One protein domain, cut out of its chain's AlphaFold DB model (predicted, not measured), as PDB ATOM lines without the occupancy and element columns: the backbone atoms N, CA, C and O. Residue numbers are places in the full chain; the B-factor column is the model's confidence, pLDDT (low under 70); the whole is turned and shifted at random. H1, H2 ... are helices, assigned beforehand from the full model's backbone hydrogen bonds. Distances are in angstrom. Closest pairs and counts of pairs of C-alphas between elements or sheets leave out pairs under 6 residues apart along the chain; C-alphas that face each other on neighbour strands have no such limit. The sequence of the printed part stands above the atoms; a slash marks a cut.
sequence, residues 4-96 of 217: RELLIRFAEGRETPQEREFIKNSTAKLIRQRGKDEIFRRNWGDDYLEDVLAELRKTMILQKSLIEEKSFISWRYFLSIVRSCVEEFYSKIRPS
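What this domain is: This is residues 4 to 96 of the 217 residues of an uncharacterized protein of Thermocrinis sp (UniProt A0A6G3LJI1). Three long helices, H2, H4 and H6, cross one another steeply and make the core of an elongated body. The short helices H1 and H5 sit side by side at one end, and the short H3 lies at the other. The printed part has 93 residues with six named helices, H1 to H6 in chain order, and no named strand: the class is all helix. It is compact, with a radius of gyration of the C-alphas of 13.3 A and spans of 42 by 25 by 21 A.

How they stand to each other: Start at H1, residues 4 to 11; its C-alpha 8 is 6.3 A from C-alpha 64 of H5, residues 64 to 69, their closest pair. These two touch at a shallow tilt of 16 degrees, opposite ways. Next look at H2, residues 17 to 33, which is close to H1 but not clearly touching it, at 7.0 A between the C-alphas of Leu 6 and Glu 19. H3, residues 37 to 44, touches no helix; its C-alpha 37 is 5.6 A from C-alpha 31 of H2, their closest pair. H4, residues 48 to 62, is the hub, touching three helices. With residues 57 to 61 alone it touches H1, closest at the C-alphas of Ala 11 and Ile 61, 4.8 A, and only just about perpendicular at 71 degrees. It touches H2 at the C-alphas of Lys 24 and Leu 49, their closest, 6.9 A, at a steep tilt of 67 degrees, only just short of about perpendicular, opposite ways. H4 and H5 meet only through their link. H6, residues 75 to 91, touches H4 at the C-alphas of Leu 56 and Cys 85, their closest, 5.9 A, at a steep tilt of 65 degrees, opposite ways. It touches H2 at the C-alphas of Thr 27 and Val 82, their closest, 6.4 A, at a steep tilt of 63 degrees, the same way. H5 and H6 are apart. In H1 to H6 every O i to N i+4 pair is within hydrogen-bond range.

Where its parts are: Find C-alpha 4 at (251.119, 80.003, 127.835), where H1 begins; it runs 10.8 A to C-alpha 11. H2 covers 24.0 A, H3 10.7 A, and H4 21.6 A from C-alpha 48 at (240.542, 100.612, 137.492). H5 covers 8.8 A, and H6 24.3 A, ending at C-alpha 91 at (232.368, 98.887, 125.925).

The domain as a whole: The C-alphas farthest apart are those of Ser 71 and Ser 96, 43.6 A. The printed part has no cut, and each link between helices is tight. Mean pLDDT of the printed part is 87.2; look to residues 94 to 96 for the values under 70.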
ATOM      1  N   ARG A   4     252.132  81.035 127.615       92.00
ATOM      2  CA  ARG A   4     251.119  80.003 127.835       92.00
ATOM      3  C   ARG A   4     251.048  79.673 129.318       92.00
ATOM      4  O   ARG A   4     249.981  79.762 129.916       92.00
ATOM      5  N   GLU A   5     252.197  79.365 129.906       93.38
ATOM      6  CA  GLU A   5     252.302  79.061 131.333       93.38
ATOM      7  C   GLU A   5     251.889  80.261 132.205       93.38
ATOM      8  O   GLU A   5     251.178  80.089 133.194       93.38
ATOM      9  N   LEU A   6     252.260  81.484 131.804       94.25
ATOM     10  CA  LEU A   6     251.827  82.721 132.460       94.25
ATOM     11  C   LEU A   6     250.297  82.825 132.549       94.25
ATOM     12  O   LEU A   6     249.760  83.079 133.626       94.25
ATOM     13  N   LEU A   7     249.598  82.647 131.423       93.31
ATOM     14  CA  LEU A   7     248.141  82.781 131.366       93.31
ATOM     15  C   LEU A   7     247.436  81.682 132.170       93.31
ATOM     16  O   LEU A   7     246.461  81.973 132.863       93.31
ATOM     17  N   ILE A   8     247.958  80.449 132.140       93.50
ATOM     18  CA  ILE A   8     247.442  79.333 132.948       93.50
ATOM     19  C   ILE A   8     247.572  79.650 134.441       93.50
ATOM     20  O   ILE A   8     246.582  79.580 135.170       93.50
ATOM     21  N   ARG A   9     248.759  80.066 134.901       95.38
ATOM     22  CA  ARG A   9     248.975  80.432 136.311       95.38
ATOM     23  C   ARG A   9     248.100  81.597 136.740       95.38
ATOM     24  O   ARG A   9     247.540  81.561 137.831       95.38
ATOM     25  N   PHE A  10     247.960  82.601 135.878       95.75
ATOM     26  CA  PHE A  10     247.119  83.762 136.142       95.75
ATOM     27  C   PHE A  10     245.633  83.399 136.277       95.75
ATOM     28  O   PHE A  10     244.943  83.955 137.134       95.75
ATOM     29  N   ALA A  11     245.146  82.446 135.471       94.12
ATOM     30  CA  ALA A  11     243.790  81.909 135.589       94.12
ATOM     31  C   ALA A  11     243.572  81.202 136.937       94.12
ATOM     32  O   ALA A  11     242.512  81.312 137.545       94.12
ATOM     33  N   GLU A  12     244.583  80.490 137.426       94.38
ATOM     34  CA  GLU A  12     244.512  79.719 138.671       94.38
ATOM     35  C   GLU A  12     244.816  80.542 139.931       94.38
ATOM     36  O   GLU A  12     244.749  80.005 141.036       94.38
ATOM     37  N   GLY A  13     245.186  81.820 139.790       92.50
ATOM     38  CA  GLY A  13     245.640  82.646 140.912       92.50
ATOM     39  C   GLY A  13     246.990  82.199 141.487       92.50
ATOM     40  O   GLY A  13     247.265  82.426 142.665       92.50
ATOM     41  N   ARG A  14     247.804  81.505 140.682       95.38
ATOM     42  CA  ARG A  14     249.137  80.990 141.038       95.38
ATOM     43  C   ARG A  14     250.270  81.818 140.429       95.38
ATOM     44  O   ARG A  14     251.416  81.369 140.430       95.38
ATOM     45  N   GLU A  15     249.970  82.991 139.874       94.06
ATOM     46  CA  GLU A  15     250.987  83.882 139.330       94.06
ATOM     47  C   GLU A  15     251.908  84.442 140.422       94.06
ATOM     48  O   GLU A  15     251.503  84.726 141.551       94.06
ATOM     49  N   THR A  16     253.172  84.646 140.074       93.81
ATOM     50  CA  THR A  16     254.118  85.374 140.919       93.81
ATOM     51  C   THR A  16     253.801  86.878 140.926       93.81
ATOM     52  O   THR A  16     253.214  87.399 139.971       93.81
ATOM     53  N   PRO A  17     254.259  87.638 141.941       93.62
ATOM     54  CA  PRO A  17     254.099  89.094 141.952       93.62
ATOM     55  C   PRO A  17     254.673  89.782 140.704       93.62
ATOM     56  O   PRO A  17     254.099  90.750 140.216       93.62
ATOM     57  N   GLN A  18     255.776  89.261 140.155       91.38
ATOM     58  CA  GLN A  18     256.399  89.790 138.936       91.38
ATOM     59  C   GLN A  18     255.541  89.537 137.692       91.38
ATOM     60  O   GLN A  18     255.415  90.414 136.843       91.38
ATOM     61  N   GLU A  19     254.934  88.355 137.590       92.69
ATOM     62  CA  GLU A  19     254.029  87.988 136.497       92.69
ATOM     63  C   GLU A  19     252.740  88.825 136.531       92.69
ATOM     64  O   GLU A  19     252.327  89.357 135.500       92.69
ATOM     65  N   ARG A  20     252.145  89.030 137.715       93.56
ATOM     66  CA  ARG A  20     250.987  89.927 137.875       93.56
ATOM     67  C   ARG A  20     251.327  91.354 137.462       93.56
ATOM     68  O   ARG A  20     250.588  91.964 136.693       93.56
ATOM     69  N   GLU A  21     252.455  91.870 137.941       92.12
ATOM     70  CA  GLU A  21     252.914  93.222 137.622       92.12
ATOM     71  C   GLU A  21     253.217  93.377 136.125       92.12
ATOM     72  O   GLU A  21     252.954  94.422 135.529       92.12
ATOM     73  N   PHE A  22     253.708  92.323 135.474       91.25
ATOM     74  CA  PHE A  22     253.904  92.293 134.030       91.25
ATOM     75  C   PHE A  22     252.581  92.407 133.255       91.25
ATOM     76  O   PHE A  22     252.472  93.240 132.350       91.25
ATOM     77  N   ILE A  23     251.560  91.621 133.619       92.94
ATOM     78  CA  ILE A  23     250.231  91.684 132.983       92.94
ATOM     79  C   ILE A  23     249.592  93.056 133.235       92.94
ATOM     80  O   ILE A  23     249.091  93.691 132.300       92.94
ATOM     81  N   LYS A  24     249.676  93.559 134.474       93.75
ATOM     82  CA  LYS A  24     249.184  94.887 134.865       93.75
ATOM     83  C   LYS A  24     249.819  95.993 134.030       93.75
ATOM     84  O   LYS A  24     249.109  96.806 133.442       93.75
ATOM     85  N   ASN A  25     251.145  95.995 133.915       90.56
ATOM     86  CA  ASN A  25     251.865  96.992 133.127       90.56
ATOM     87  C   ASN A  25     251.559  96.888 131.633       90.56
ATOM     88  O   ASN A  25     251.403  97.917 130.980       90.56
ATOM     89  N   SER A  26     251.427  95.677 131.092       90.12
ATOM     90  CA  SER A  26     251.044  95.473 129.687       90.12
ATOM     91  C   SER A  26     249.660  96.065 129.400       90.12
ATOM     92  O   SER A  26     249.482  96.794 128.425       90.12
ATOM     93  N   THR A  27     248.710  95.828 130.307       92.12
ATOM     94  CA  THR A  27     247.347  96.374 130.253       92.12
ATOM     95  C   THR A  27     247.353  97.903 130.346       92.12
ATOM     96  O   THR A  27     246.791  98.582 129.489       92.12
ATOM     97  N   ALA A  28     248.057  98.464 131.334       90.56
ATOM     98  CA  ALA A  28     248.152  99.910 131.530       90.56
ATOM     99  C   ALA A  28     248.770 100.620 130.315       90.56
ATOM    100  O   ALA A  28     248.299 101.674 129.891       90.56
ATOM    101  N   LYS A  29     249.815 100.031 129.727       88.81
ATOM    102  CA  LYS A  29     250.472 100.567 128.533       88.81
ATOM    103  C   LYS A  29     249.546 100.573 127.320       88.81
ATOM    104  O   LYS A  29     249.470 101.597 126.651       88.81
ATOM    105  N   LEU A  30     248.791  99.494 127.086       86.12
ATOM    106  CA  LEU A  30     247.785  99.440 126.018       86.12
ATOM    107  C   LEU A  30     246.714 100.531 126.176       86.12
ATOM    108  O   LEU A  30     246.369 101.207 125.208       86.12
ATOM    109  N   ILE A  31     246.220 100.745 127.397       86.75
ATOM    110  CA  ILE A  31     245.212 101.776 127.685       86.75
ATOM    111  C   ILE A  31     245.772 103.185 127.428       86.75
ATOM    112  O   ILE A  31     245.113 104.004 126.780       86.75
ATOM    113  N   ARG A  32     247.005 103.465 127.872       85.19
ATOM    114  CA  ARG A  32     247.686 104.751 127.621       85.19
ATOM    115  C   ARG A  32     247.962 104.985 126.145       85.19
ATOM    116  O   ARG A  32     247.729 106.083 125.658       85.19
ATOM    117  N   GLN A  33     248.419 103.960 125.428       78.12
ATOM    118  CA  GLN A  33     248.676 104.020 123.989       78.12
ATOM    119  C   GLN A  33     247.422 104.431 123.203       78.12
ATOM    120  O   GLN A  33     247.525 105.128 122.204       78.12
ATOM    121  N   ARG A  34     246.232 104.039 123.671       80.38
ATOM    122  CA  ARG A  34     244.943 104.416 123.070       80.38
ATOM    123  C   ARG A  34     244.393 105.758 123.563       80.38
ATOM    124  O   ARG A  34     243.285 106.117 123.181       80.38
ATOM    125  N   GLY A  35     245.109 106.469 124.435       78.75
ATOM    126  CA  GLY A  35     244.639 107.720 125.034       78.75
ATOM    127  C   GLY A  35     243.428 107.550 125.960       78.75
ATOM    128  O   GLY A  35     242.710 108.513 126.207       78.75
ATOM    129  N   LYS A  36     243.172 106.334 126.464       83.94
ATOM    130  CA  LYS A  36     241.975 106.021 127.262       83.94
ATOM    131  C   LYS A  36     242.201 106.100 128.780       83.94
ATOM    132  O   LYS A  36     241.234 106.014 129.524       83.94
ATOM    133  N   ASP A  37     243.434 106.291 129.259       85.94
ATOM    134  CA  ASP A  37     243.788 106.262 130.697       85.94
ATOM    135  C   ASP A  37     242.928 107.211 131.553       85.94
ATOM    136  O   ASP A  37     242.385 106.798 132.576       85.94
ATOM    137  N   GLU A  38     242.715 108.449 131.101       84.75
ATOM    138  CA  GLU A  38     241.860 109.416 131.808       84.75
ATOM    139  C   GLU A  38     240.384 108.999 131.821       84.75
ATOM    140  O   GLU A  38     239.697 109.173 132.828       84.75
ATOM    141  N   ILE A  39     239.895 108.412 130.723       84.19
ATOM    142  CA  ILE A  39     238.511 107.932 130.616       84.19
ATOM    143  C   ILE A  39     238.290 106.774 131.591       84.19
ATOM    144  O   ILE A  39     237.279 106.752 132.292       84.19
ATOM    145  N   PHE A  40     239.240 105.841 131.680       87.12
ATOM    146  CA  PHE A  40     239.176 104.739 132.635       87.12
ATOM    147  C   PHE A  40     239.177 105.251 134.082       87.12
ATOM    148  O   PHE A  40     238.269 104.904 134.838       87.12
ATOM    149  N   ARG A  41     240.102 106.153 134.447       87.25
ATOM    150  CA  ARG A  41     240.132 106.744 135.801       87.25
ATOM    151  C   ARG A  41     238.844 107.474 136.155       87.25
ATOM    152  O   ARG A  41     238.352 107.350 137.269       87.25
ATOM    153  N   ARG A  42     238.273 108.221 135.209       84.44
ATOM    154  CA  ARG A  42     237.031 108.967 135.434       84.44
ATOM    155  C   ARG A  42     235.832 108.051 135.701       84.44
ATOM    156  O   ARG A  42     234.965 108.431 136.480       84.44
ATOM    157  N   ASN A  43     235.758 106.899 135.035       83.25
ATOM    158  CA  ASN A  43     234.595 106.012 135.115       83.25
ATOM    159  C   ASN A  43     234.703 104.959 136.231       83.25
ATOM    160  O   ASN A  43     233.680 104.616 136.816       83.25
ATOM    161  N   TRP A  44     235.910 104.478 136.552       86.44
ATOM    162  CA  TRP A  44     236.122 103.393 137.528       86.44
ATOM    163  C   TRP A  44     237.078 103.739 138.681       86.44
ATOM    164  O   TRP A  44     237.301 102.915 139.560       86.44
ATOM    165  N   GLY A  45     237.606 104.963 138.732       88.12
ATOM    166  CA  GLY A  45     238.534 105.404 139.775       88.12
ATOM    167  C   GLY A  45     239.993 105.038 139.492       88.12
ATOM    168  O   GLY A  45     240.329 104.477 138.452       88.12
ATOM    169  N   ASP A  46     240.886 105.384 140.421       88.88
ATOM    170  CA  ASP A  46     242.337 105.224 140.235       88.88
ATOM    171  C   ASP A  46     242.793 103.753 140.198       88.88
ATOM    172  O   ASP A  46     243.807 103.437 139.570       88.88
ATOM    173  N   ASP A  47     242.009 102.847 140.790       90.19
ATOM    174  CA  ASP A  47     242.294 101.410 140.864       90.19
ATOM    175  C   ASP A  47     241.693 100.596 139.704       90.19
ATOM    176  O   ASP A  47     241.743  99.366 139.729       90.19
ATOM    177  N   TYR A  48     241.202 101.254 138.642       91.38
ATOM    178  CA  TYR A  48     240.542 100.612 137.492       91.38
ATOM    179  C   TYR A  48     241.335  99.441 136.881       91.38
ATOM    180  O   TYR A  48     240.764  98.535 136.275       91.38
ATOM    181  N   LEU A  49     242.669  99.454 136.996       93.25
ATOM    182  CA  LEU A  49     243.515  98.376 136.487       93.25
ATOM    183  C   LEU A  49     243.227  97.047 137.187       93.25
ATOM    184  O   LEU A  49     243.310  96.011 136.538       93.25
ATOM    185  N   GLU A  50     242.892  97.053 138.476       94.62
ATOM    186  CA  GLU A  50     242.546  95.826 139.199       94.62
ATOM    187  C   GLU A  50     241.216  95.244 138.707       94.62
ATOM    188  O   GLU A  50     241.111  94.028 138.556       94.62
ATOM    189  N   ASP A  51     240.249  96.093 138.349       92.25
ATOM    190  CA  ASP A  51     238.976  95.656 137.764       92.25
ATOM    191  C   ASP A  51     239.180  95.037 136.376       92.25
ATOM    192  O   ASP A  51     238.666  93.954 136.083       92.25
ATOM    193  N   VAL A  52     239.998  95.678 135.531       93.00
ATOM    194  CA  VAL A  52     240.359  95.133 134.212       93.00
ATOM    195  C   VAL A  52     241.096  93.800 134.362       93.00
ATOM    196  O   VAL A  52     240.827  92.858 133.619       93.00
ATOM    197  N   LEU A  53     242.004  93.681 135.336       94.62
ATOM    198  CA  LEU A  53     242.709  92.426 135.611       94.62
ATOM    199  C   LEU A  53     241.777  91.328 136.129       94.62
ATOM    200  O   LEU A  53     241.979  90.160 135.791       94.62
ATOM    201  N   ALA A  54     240.771  91.670 136.933       93.00
ATOM    202  CA  ALA A  54     239.780  90.715 137.415       93.00
ATOM    203  C   ALA A  54     238.941  90.150 136.258       93.00
ATOM    204  O   ALA A  54     238.726  88.938 136.180       93.00
ATOM    205  N   GLU A  55     238.533  91.007 135.320       91.62
ATOM    206  CA  GLU A  55     237.822  90.595 134.104       91.62
ATOM    207  C   GLU A  55     238.720  89.765 133.184       91.62
ATOM    208  O   GLU A  55     238.321  88.690 132.737       91.62
ATOM    209  N   LEU A  56     239.982  90.168 133.004       93.31
ATOM    210  CA  LEU A  56     240.958  89.371 132.265       93.31
ATOM    211  C   LEU A  56     241.117  87.980 132.888       93.31
ATOM    212  O   LEU A  56     241.114  86.978 132.175       93.31
ATOM    213  N   ARG A  57     241.216  87.894 134.221       94.38
ATOM    214  CA  ARG A  57     241.313  86.616 134.938       94.38
ATOM    215  C   ARG A  57     240.080  85.757 134.709       94.38
ATOM    216  O   ARG A  57     240.228  84.571 134.430       94.38
ATOM    217  N   LYS A  58     238.882  86.337 134.799       92.56
ATOM    218  CA  LYS A  58     237.628  85.631 134.514       92.56
ATOM    219  C   LYS A  58     237.649  85.038 133.103       92.56
ATOM    220  O   LYS A  58     237.361  83.853 132.946       92.56
ATOM    221  N   THR A  59     238.066  85.812 132.104       89.56
ATOM    222  CA  THR A  59     238.215  85.327 130.726       89.56
ATOM    223  C   THR A  59     239.241  84.197 130.634       89.56
ATOM    224  O   THR A  59     238.979  83.188 129.986       89.56
ATOM    225  N   MET A  60     240.380  84.297 131.326       92.44
ATOM    226  CA  MET A  60     241.394  83.232 131.330       92.44
ATOM    227  C   MET A  60     240.920  81.951 132.024       92.44
ATOM    228  O   MET A  60     241.247  80.865 131.554       92.44
ATOM    229  N   ILE A  61     240.114  82.048 133.085       91.94
ATOM    230  CA  ILE A  61     239.487  80.884 133.731       91.94
ATOM    231  C   ILE A  61     238.564  80.163 132.747       91.94
ATOM    232  O   ILE A  61     238.658  78.946 132.598       91.94
ATOM    233  N   LEU A  62     237.703  80.911 132.052       89.69
ATOM    234  CA  LEU A  62     236.751  80.350 131.087       89.69
ATOM    235  C   LEU A  62     237.448  79.702 129.885       89.69
ATOM    236  O   LEU A  62     236.945  78.728 129.336       89.69
ATOM    237  N   GLN A  63     238.605  80.231 129.487       86.31
ATOM    238  CA  GLN A  63     239.338  79.808 128.291       86.31
ATOM    239  C   GLN A  63     240.552  78.920 128.601       86.31
ATOM    240  O   GLN A  63     241.356  78.632 127.713       86.31
ATOM    241  N   LYS A  64     240.703  78.473 129.854       90.19
ATOM    242  CA  LYS A  64     241.889  77.746 130.317       90.19
ATOM    243  C   LYS A  64     242.175  76.492 129.485       90.19
ATOM    244  O   LYS A  64     243.318  76.292 129.089       90.19
ATOM    245  N   SER A  65     241.154  75.695 129.171       87.75
ATOM    246  CA  SER A  65     241.305  74.474 128.365       87.75
ATOM    247  C   SER A  65     241.869  74.764 126.969       87.75
ATOM    248  O   SER A  65     242.808  74.106 126.534       87.75
ATOM    249  N   LEU A  66     241.378  75.811 126.299       87.56
ATOM    250  CA  LEU A  66     241.878  76.209 124.977       87.56
ATOM    251  C   LEU A  66     243.326  76.712 125.024       87.56
ATOM    252  O   LEU A  66     244.079  76.551 124.064       87.56
ATOM    253  N   ILE A  67     243.727  77.347 126.128       88.31
ATOM    254  CA  ILE A  67     245.113  77.777 126.346       88.31
ATOM    255  C   ILE A  67     246.013  76.556 126.570       88.31
ATOM    256  O   ILE A  67     247.121  76.506 126.032       88.31
ATOM    257  N   GLU A  68     245.540  75.564 127.326       89.44
ATOM    258  CA  GLU A  68     246.268  74.322 127.595       89.44
ATOM    259  C   GLU A  68     246.532  73.511 126.319       89.44
ATOM    260  O   GLU A  68     247.627  72.960 126.179       89.44
ATOM    261  N   GLU A  69     245.588  73.495 125.375       90.12
ATOM    262  CA  GLU A  69     245.711  72.805 124.082       90.12
ATOM    263  C   GLU A  69     246.751  73.432 123.141       90.12
ATOM    264  O   GLU A  69     247.289  72.757 122.258       90.12
ATOM    265  N   LYS A  70     247.073  74.720 123.309       85.38
ATOM    266  CA  LYS A  70     248.076  75.386 122.470       85.38
ATOM    267  C   LYS A  70     249.475  74.923 122.854       85.38
ATOM    268  O   LYS A  70     249.852  74.946 124.021       85.38
ATOM    269  N   SER A  71     250.290  74.581 121.858       83.75
ATOM    270  CA  SER A  71     251.708  74.252 122.062       83.75
ATOM    271  C   SER A  71     252.556  75.482 122.393       83.75
ATOM    272  O   SER A  71     253.538  75.384 123.122       83.75
ATOM    273  N   PHE A  72     252.175  76.648 121.866       86.31
ATOM    274  CA  PHE A  72     252.898  77.903 122.032       86.31
ATOM    275  C   PHE A  72     251.935  79.090 121.982       86.31
ATOM    276  O   PHE A  72     251.021  79.129 121.157       86.31
ATOM    277  N   ILE A  73     252.178  80.084 122.839       83.75
ATOM    278  CA  ILE A  73     251.526  81.391 122.772       83.75
ATOM    279  C   ILE A  73     252.587  82.436 122.473       83.75
ATOM    280  O   ILE A  73     253.508  82.663 123.259       83.75
ATOM    281  N   SER A  74     252.442  83.079 121.316       80.12
ATOM    282  CA  SER A  74     253.285  84.207 120.956       80.12
ATOM    283  C   SER A  74     252.923  85.421 121.801       80.12
ATOM    284  O   SER A  74     251.790  85.593 122.251       80.12
ATOM    285  N   TRP A  75     253.890  86.314 121.958       80.38
ATOM    286  CA  TRP A  75     253.652  87.594 122.601       80.38
ATOM    287  C   TRP A  75     252.526  88.405 121.925       80.38
ATOM    288  O   TRP A  75     251.704  89.012 122.607       80.38
ATOM    289  N   ARG A  76     252.436  88.374 120.587       77.62
ATOM    290  CA  ARG A  76     251.358  89.055 119.849       77.62
ATOM    291  C   ARG A  76     249.984  88.497 120.216       77.62
ATOM    292  O   ARG A  76     249.047  89.265 120.397       77.62
ATOM    293  N   TYR A  77     249.884  87.178 120.374       81.38
ATOM    294  CA  TYR A  77     248.648  86.529 120.802       81.38
ATOM    295  C   TYR A  77     248.295  86.871 122.255       81.38
ATOM    296  O   TYR A  77     247.140  87.126 122.578       81.38
ATOM    297  N   PHE A  78     249.290  86.953 123.143       86.81
ATOM    298  CA  PHE A  78     249.072  87.469 124.494       86.81
ATOM    299  C   PHE A  78     248.512  88.900 124.463       86.81
ATOM    300  O   PHE A  78     247.515  89.194 125.121       86.81
ATOM    301  N   LEU A  79     249.107  89.790 123.665       83.56
ATOM    302  CA  LEU A  79     248.624  91.163 123.547       83.56
ATOM    303  C   LEU A  79     247.226  91.259 122.953       83.56
ATOM    304  O   LEU A  79     246.465  92.126 123.378       83.56
ATOM    305  N   SER A  80     246.871  90.401 121.993       83.19
ATOM    306  CA  SER A  80     245.520  90.402 121.438       83.19
ATOM    307  C   SER A  80     244.490  90.015 122.496       83.19
ATOM    308  O   SER A  80     243.459  90.671 122.577       83.19
ATOM    309  N   ILE A  81     244.796  89.047 123.369       87.12
ATOM    310  CA  ILE A  81     243.941  88.709 124.520       87.12
ATOM    311  C   ILE A  81     243.741  89.929 125.427       87.12
ATOM    312  O   ILE A  81     242.605  90.286 125.742       87.12
ATOM    313  N   VAL A  82     244.833  90.587 125.833       87.75
ATOM    314  CA  VAL A  82     244.751  91.763 126.717       87.75
ATOM    315  C   VAL A  82     243.967  92.889 126.043       87.75
ATOM    316  O   VAL A  82     243.099  93.492 126.667       87.75
ATOM    317  N   ARG A  83     244.227  93.153 124.758       86.44
ATOM    318  CA  ARG A  83     243.528  94.179 123.975       86.44
ATOM    319  C   ARG A  83     242.031  93.903 123.893       86.44
ATOM    320  O   ARG A  83     241.257  94.818 124.155       86.44
ATOM    321  N   SER A  84     241.627  92.678 123.565       84.69
ATOM    322  CA  SER A  84     240.210  92.307 123.509       84.69
ATOM    323  C   SER A  84     239.532  92.509 124.861       84.69
ATOM    324  O   SER A  84     238.466  93.111 124.919       84.69
ATOM    325  N   CYS A  85     240.191  92.114 125.956       87.44
ATOM    326  CA  CYS A  85     239.672  92.337 127.303       87.44
ATOM    327  C   CYS A  85     239.524  93.830 127.639       87.44
ATOM    328  O   CYS A  85     238.533  94.228 128.244       87.44
ATOM    329  N   VAL A  86     240.493  94.669 127.258       87.81
ATOM    330  CA  VAL A  86     240.430  96.123 127.479       87.81
ATOM    331  C   VAL A  86     239.284  96.754 126.689       87.81
ATOM    332  O   VAL A  86     238.581  97.605 127.226       87.81
ATOM    333  N   GLU A  87     239.082  96.357 125.433       86.25
ATOM    334  CA  GLU A  87     237.999  96.892 124.601       86.25
ATOM    335  C   GLU A  87     236.619  96.422 125.079       86.25
ATOM    336  O   GLU A  87     235.694  97.229 125.135       86.25
ATOM    337  N   GLU A  88     236.488  95.166 125.507       84.62
ATOM    338  CA  GLU A  88     235.262  94.662 126.136       84.62
ATOM    339  C   GLU A  88     234.978  95.372 127.466       84.62
ATOM    340  O   GLU A  88     233.846  95.737 127.766       84.62
ATOM    341  N   PHE A  89     236.008  95.625 128.275       85.50
ATOM    342  CA  PHE A  89     235.839  96.404 129.496       85.50
ATOM    343  C   PHE A  89     235.407  97.841 129.185       85.50
ATOM    344  O   PHE A  89     234.518  98.386 129.835       85.50
ATOM    345  N   TYR A  90     236.002  98.444 128.159       83.69
ATOM    346  CA  TYR A  90     235.672  99.792 127.715       83.69
ATOM    347  C   TYR A  90     234.250  99.899 127.145       83.69
ATOM    348  O   TYR A  90     233.587 100.908 127.364       83.69
ATOM    349  N   SER A  91     233.739  98.873 126.458       81.81
ATOM    350  CA  SER A  91     232.368  98.887 125.925       81.81
ATOM    351  C   SER A  91     231.296  98.867 127.022       81.81
ATOM    352  O   SER A  91     230.170  99.306 126.788       81.81
ATOM    353  N   LYS A  92     231.644  98.437 128.247       81.00
ATOM    354  CA  LYS A  92     230.765  98.521 129.428       81.00
ATOM    355  C   LYS A  92     230.533  99.955 129.905       81.00
ATOM    356  O   LYS A  92     229.618 100.163 130.706       81.00
ATOM    357  N   ILE A  93     231.306 100.943 129.428       74.94
ATOM    358  CA  ILE A  93     230.926 102.354 129.569       74.94
ATOM    359  C   ILE A  93     229.618 102.507 128.810       74.94
ATOM    360  O   ILE A  93     229.608 102.624 127.585       74.94
ATOM    361  N   ARG A  94     228.496 102.500 129.536       55.38
ATOM    362  CA  ARG A  94     227.227 102.915 128.947       55.38
ATOM    363  C   ARG A  94     227.470 104.300 128.354       55.38
ATOM    364  O   ARG A  94     227.901 105.176 129.111       55.38
ATOM    365  N   PRO A  95     227.201 104.542 127.059       51.16
ATOM    366  CA  PRO A  95     227.010 105.910 126.638       51.16
ATOM    367  C   PRO A  95     225.887 106.430 127.530       51.16
ATOM    368  O   PRO A  95     224.777 105.895 127.535       51.16
ATOM    369  N   SER A  96     226.198 107.407 128.375       43.59
ATOM    370  CA  SER A  96     225.181 108.195 129.047       43.59
ATOM    371  C   SER A  96     224.510 109.046 127.971       43.59
ATOM    372  O   SER A  96     224.708 110.255 127.910       43.59
TER     373      SER A  96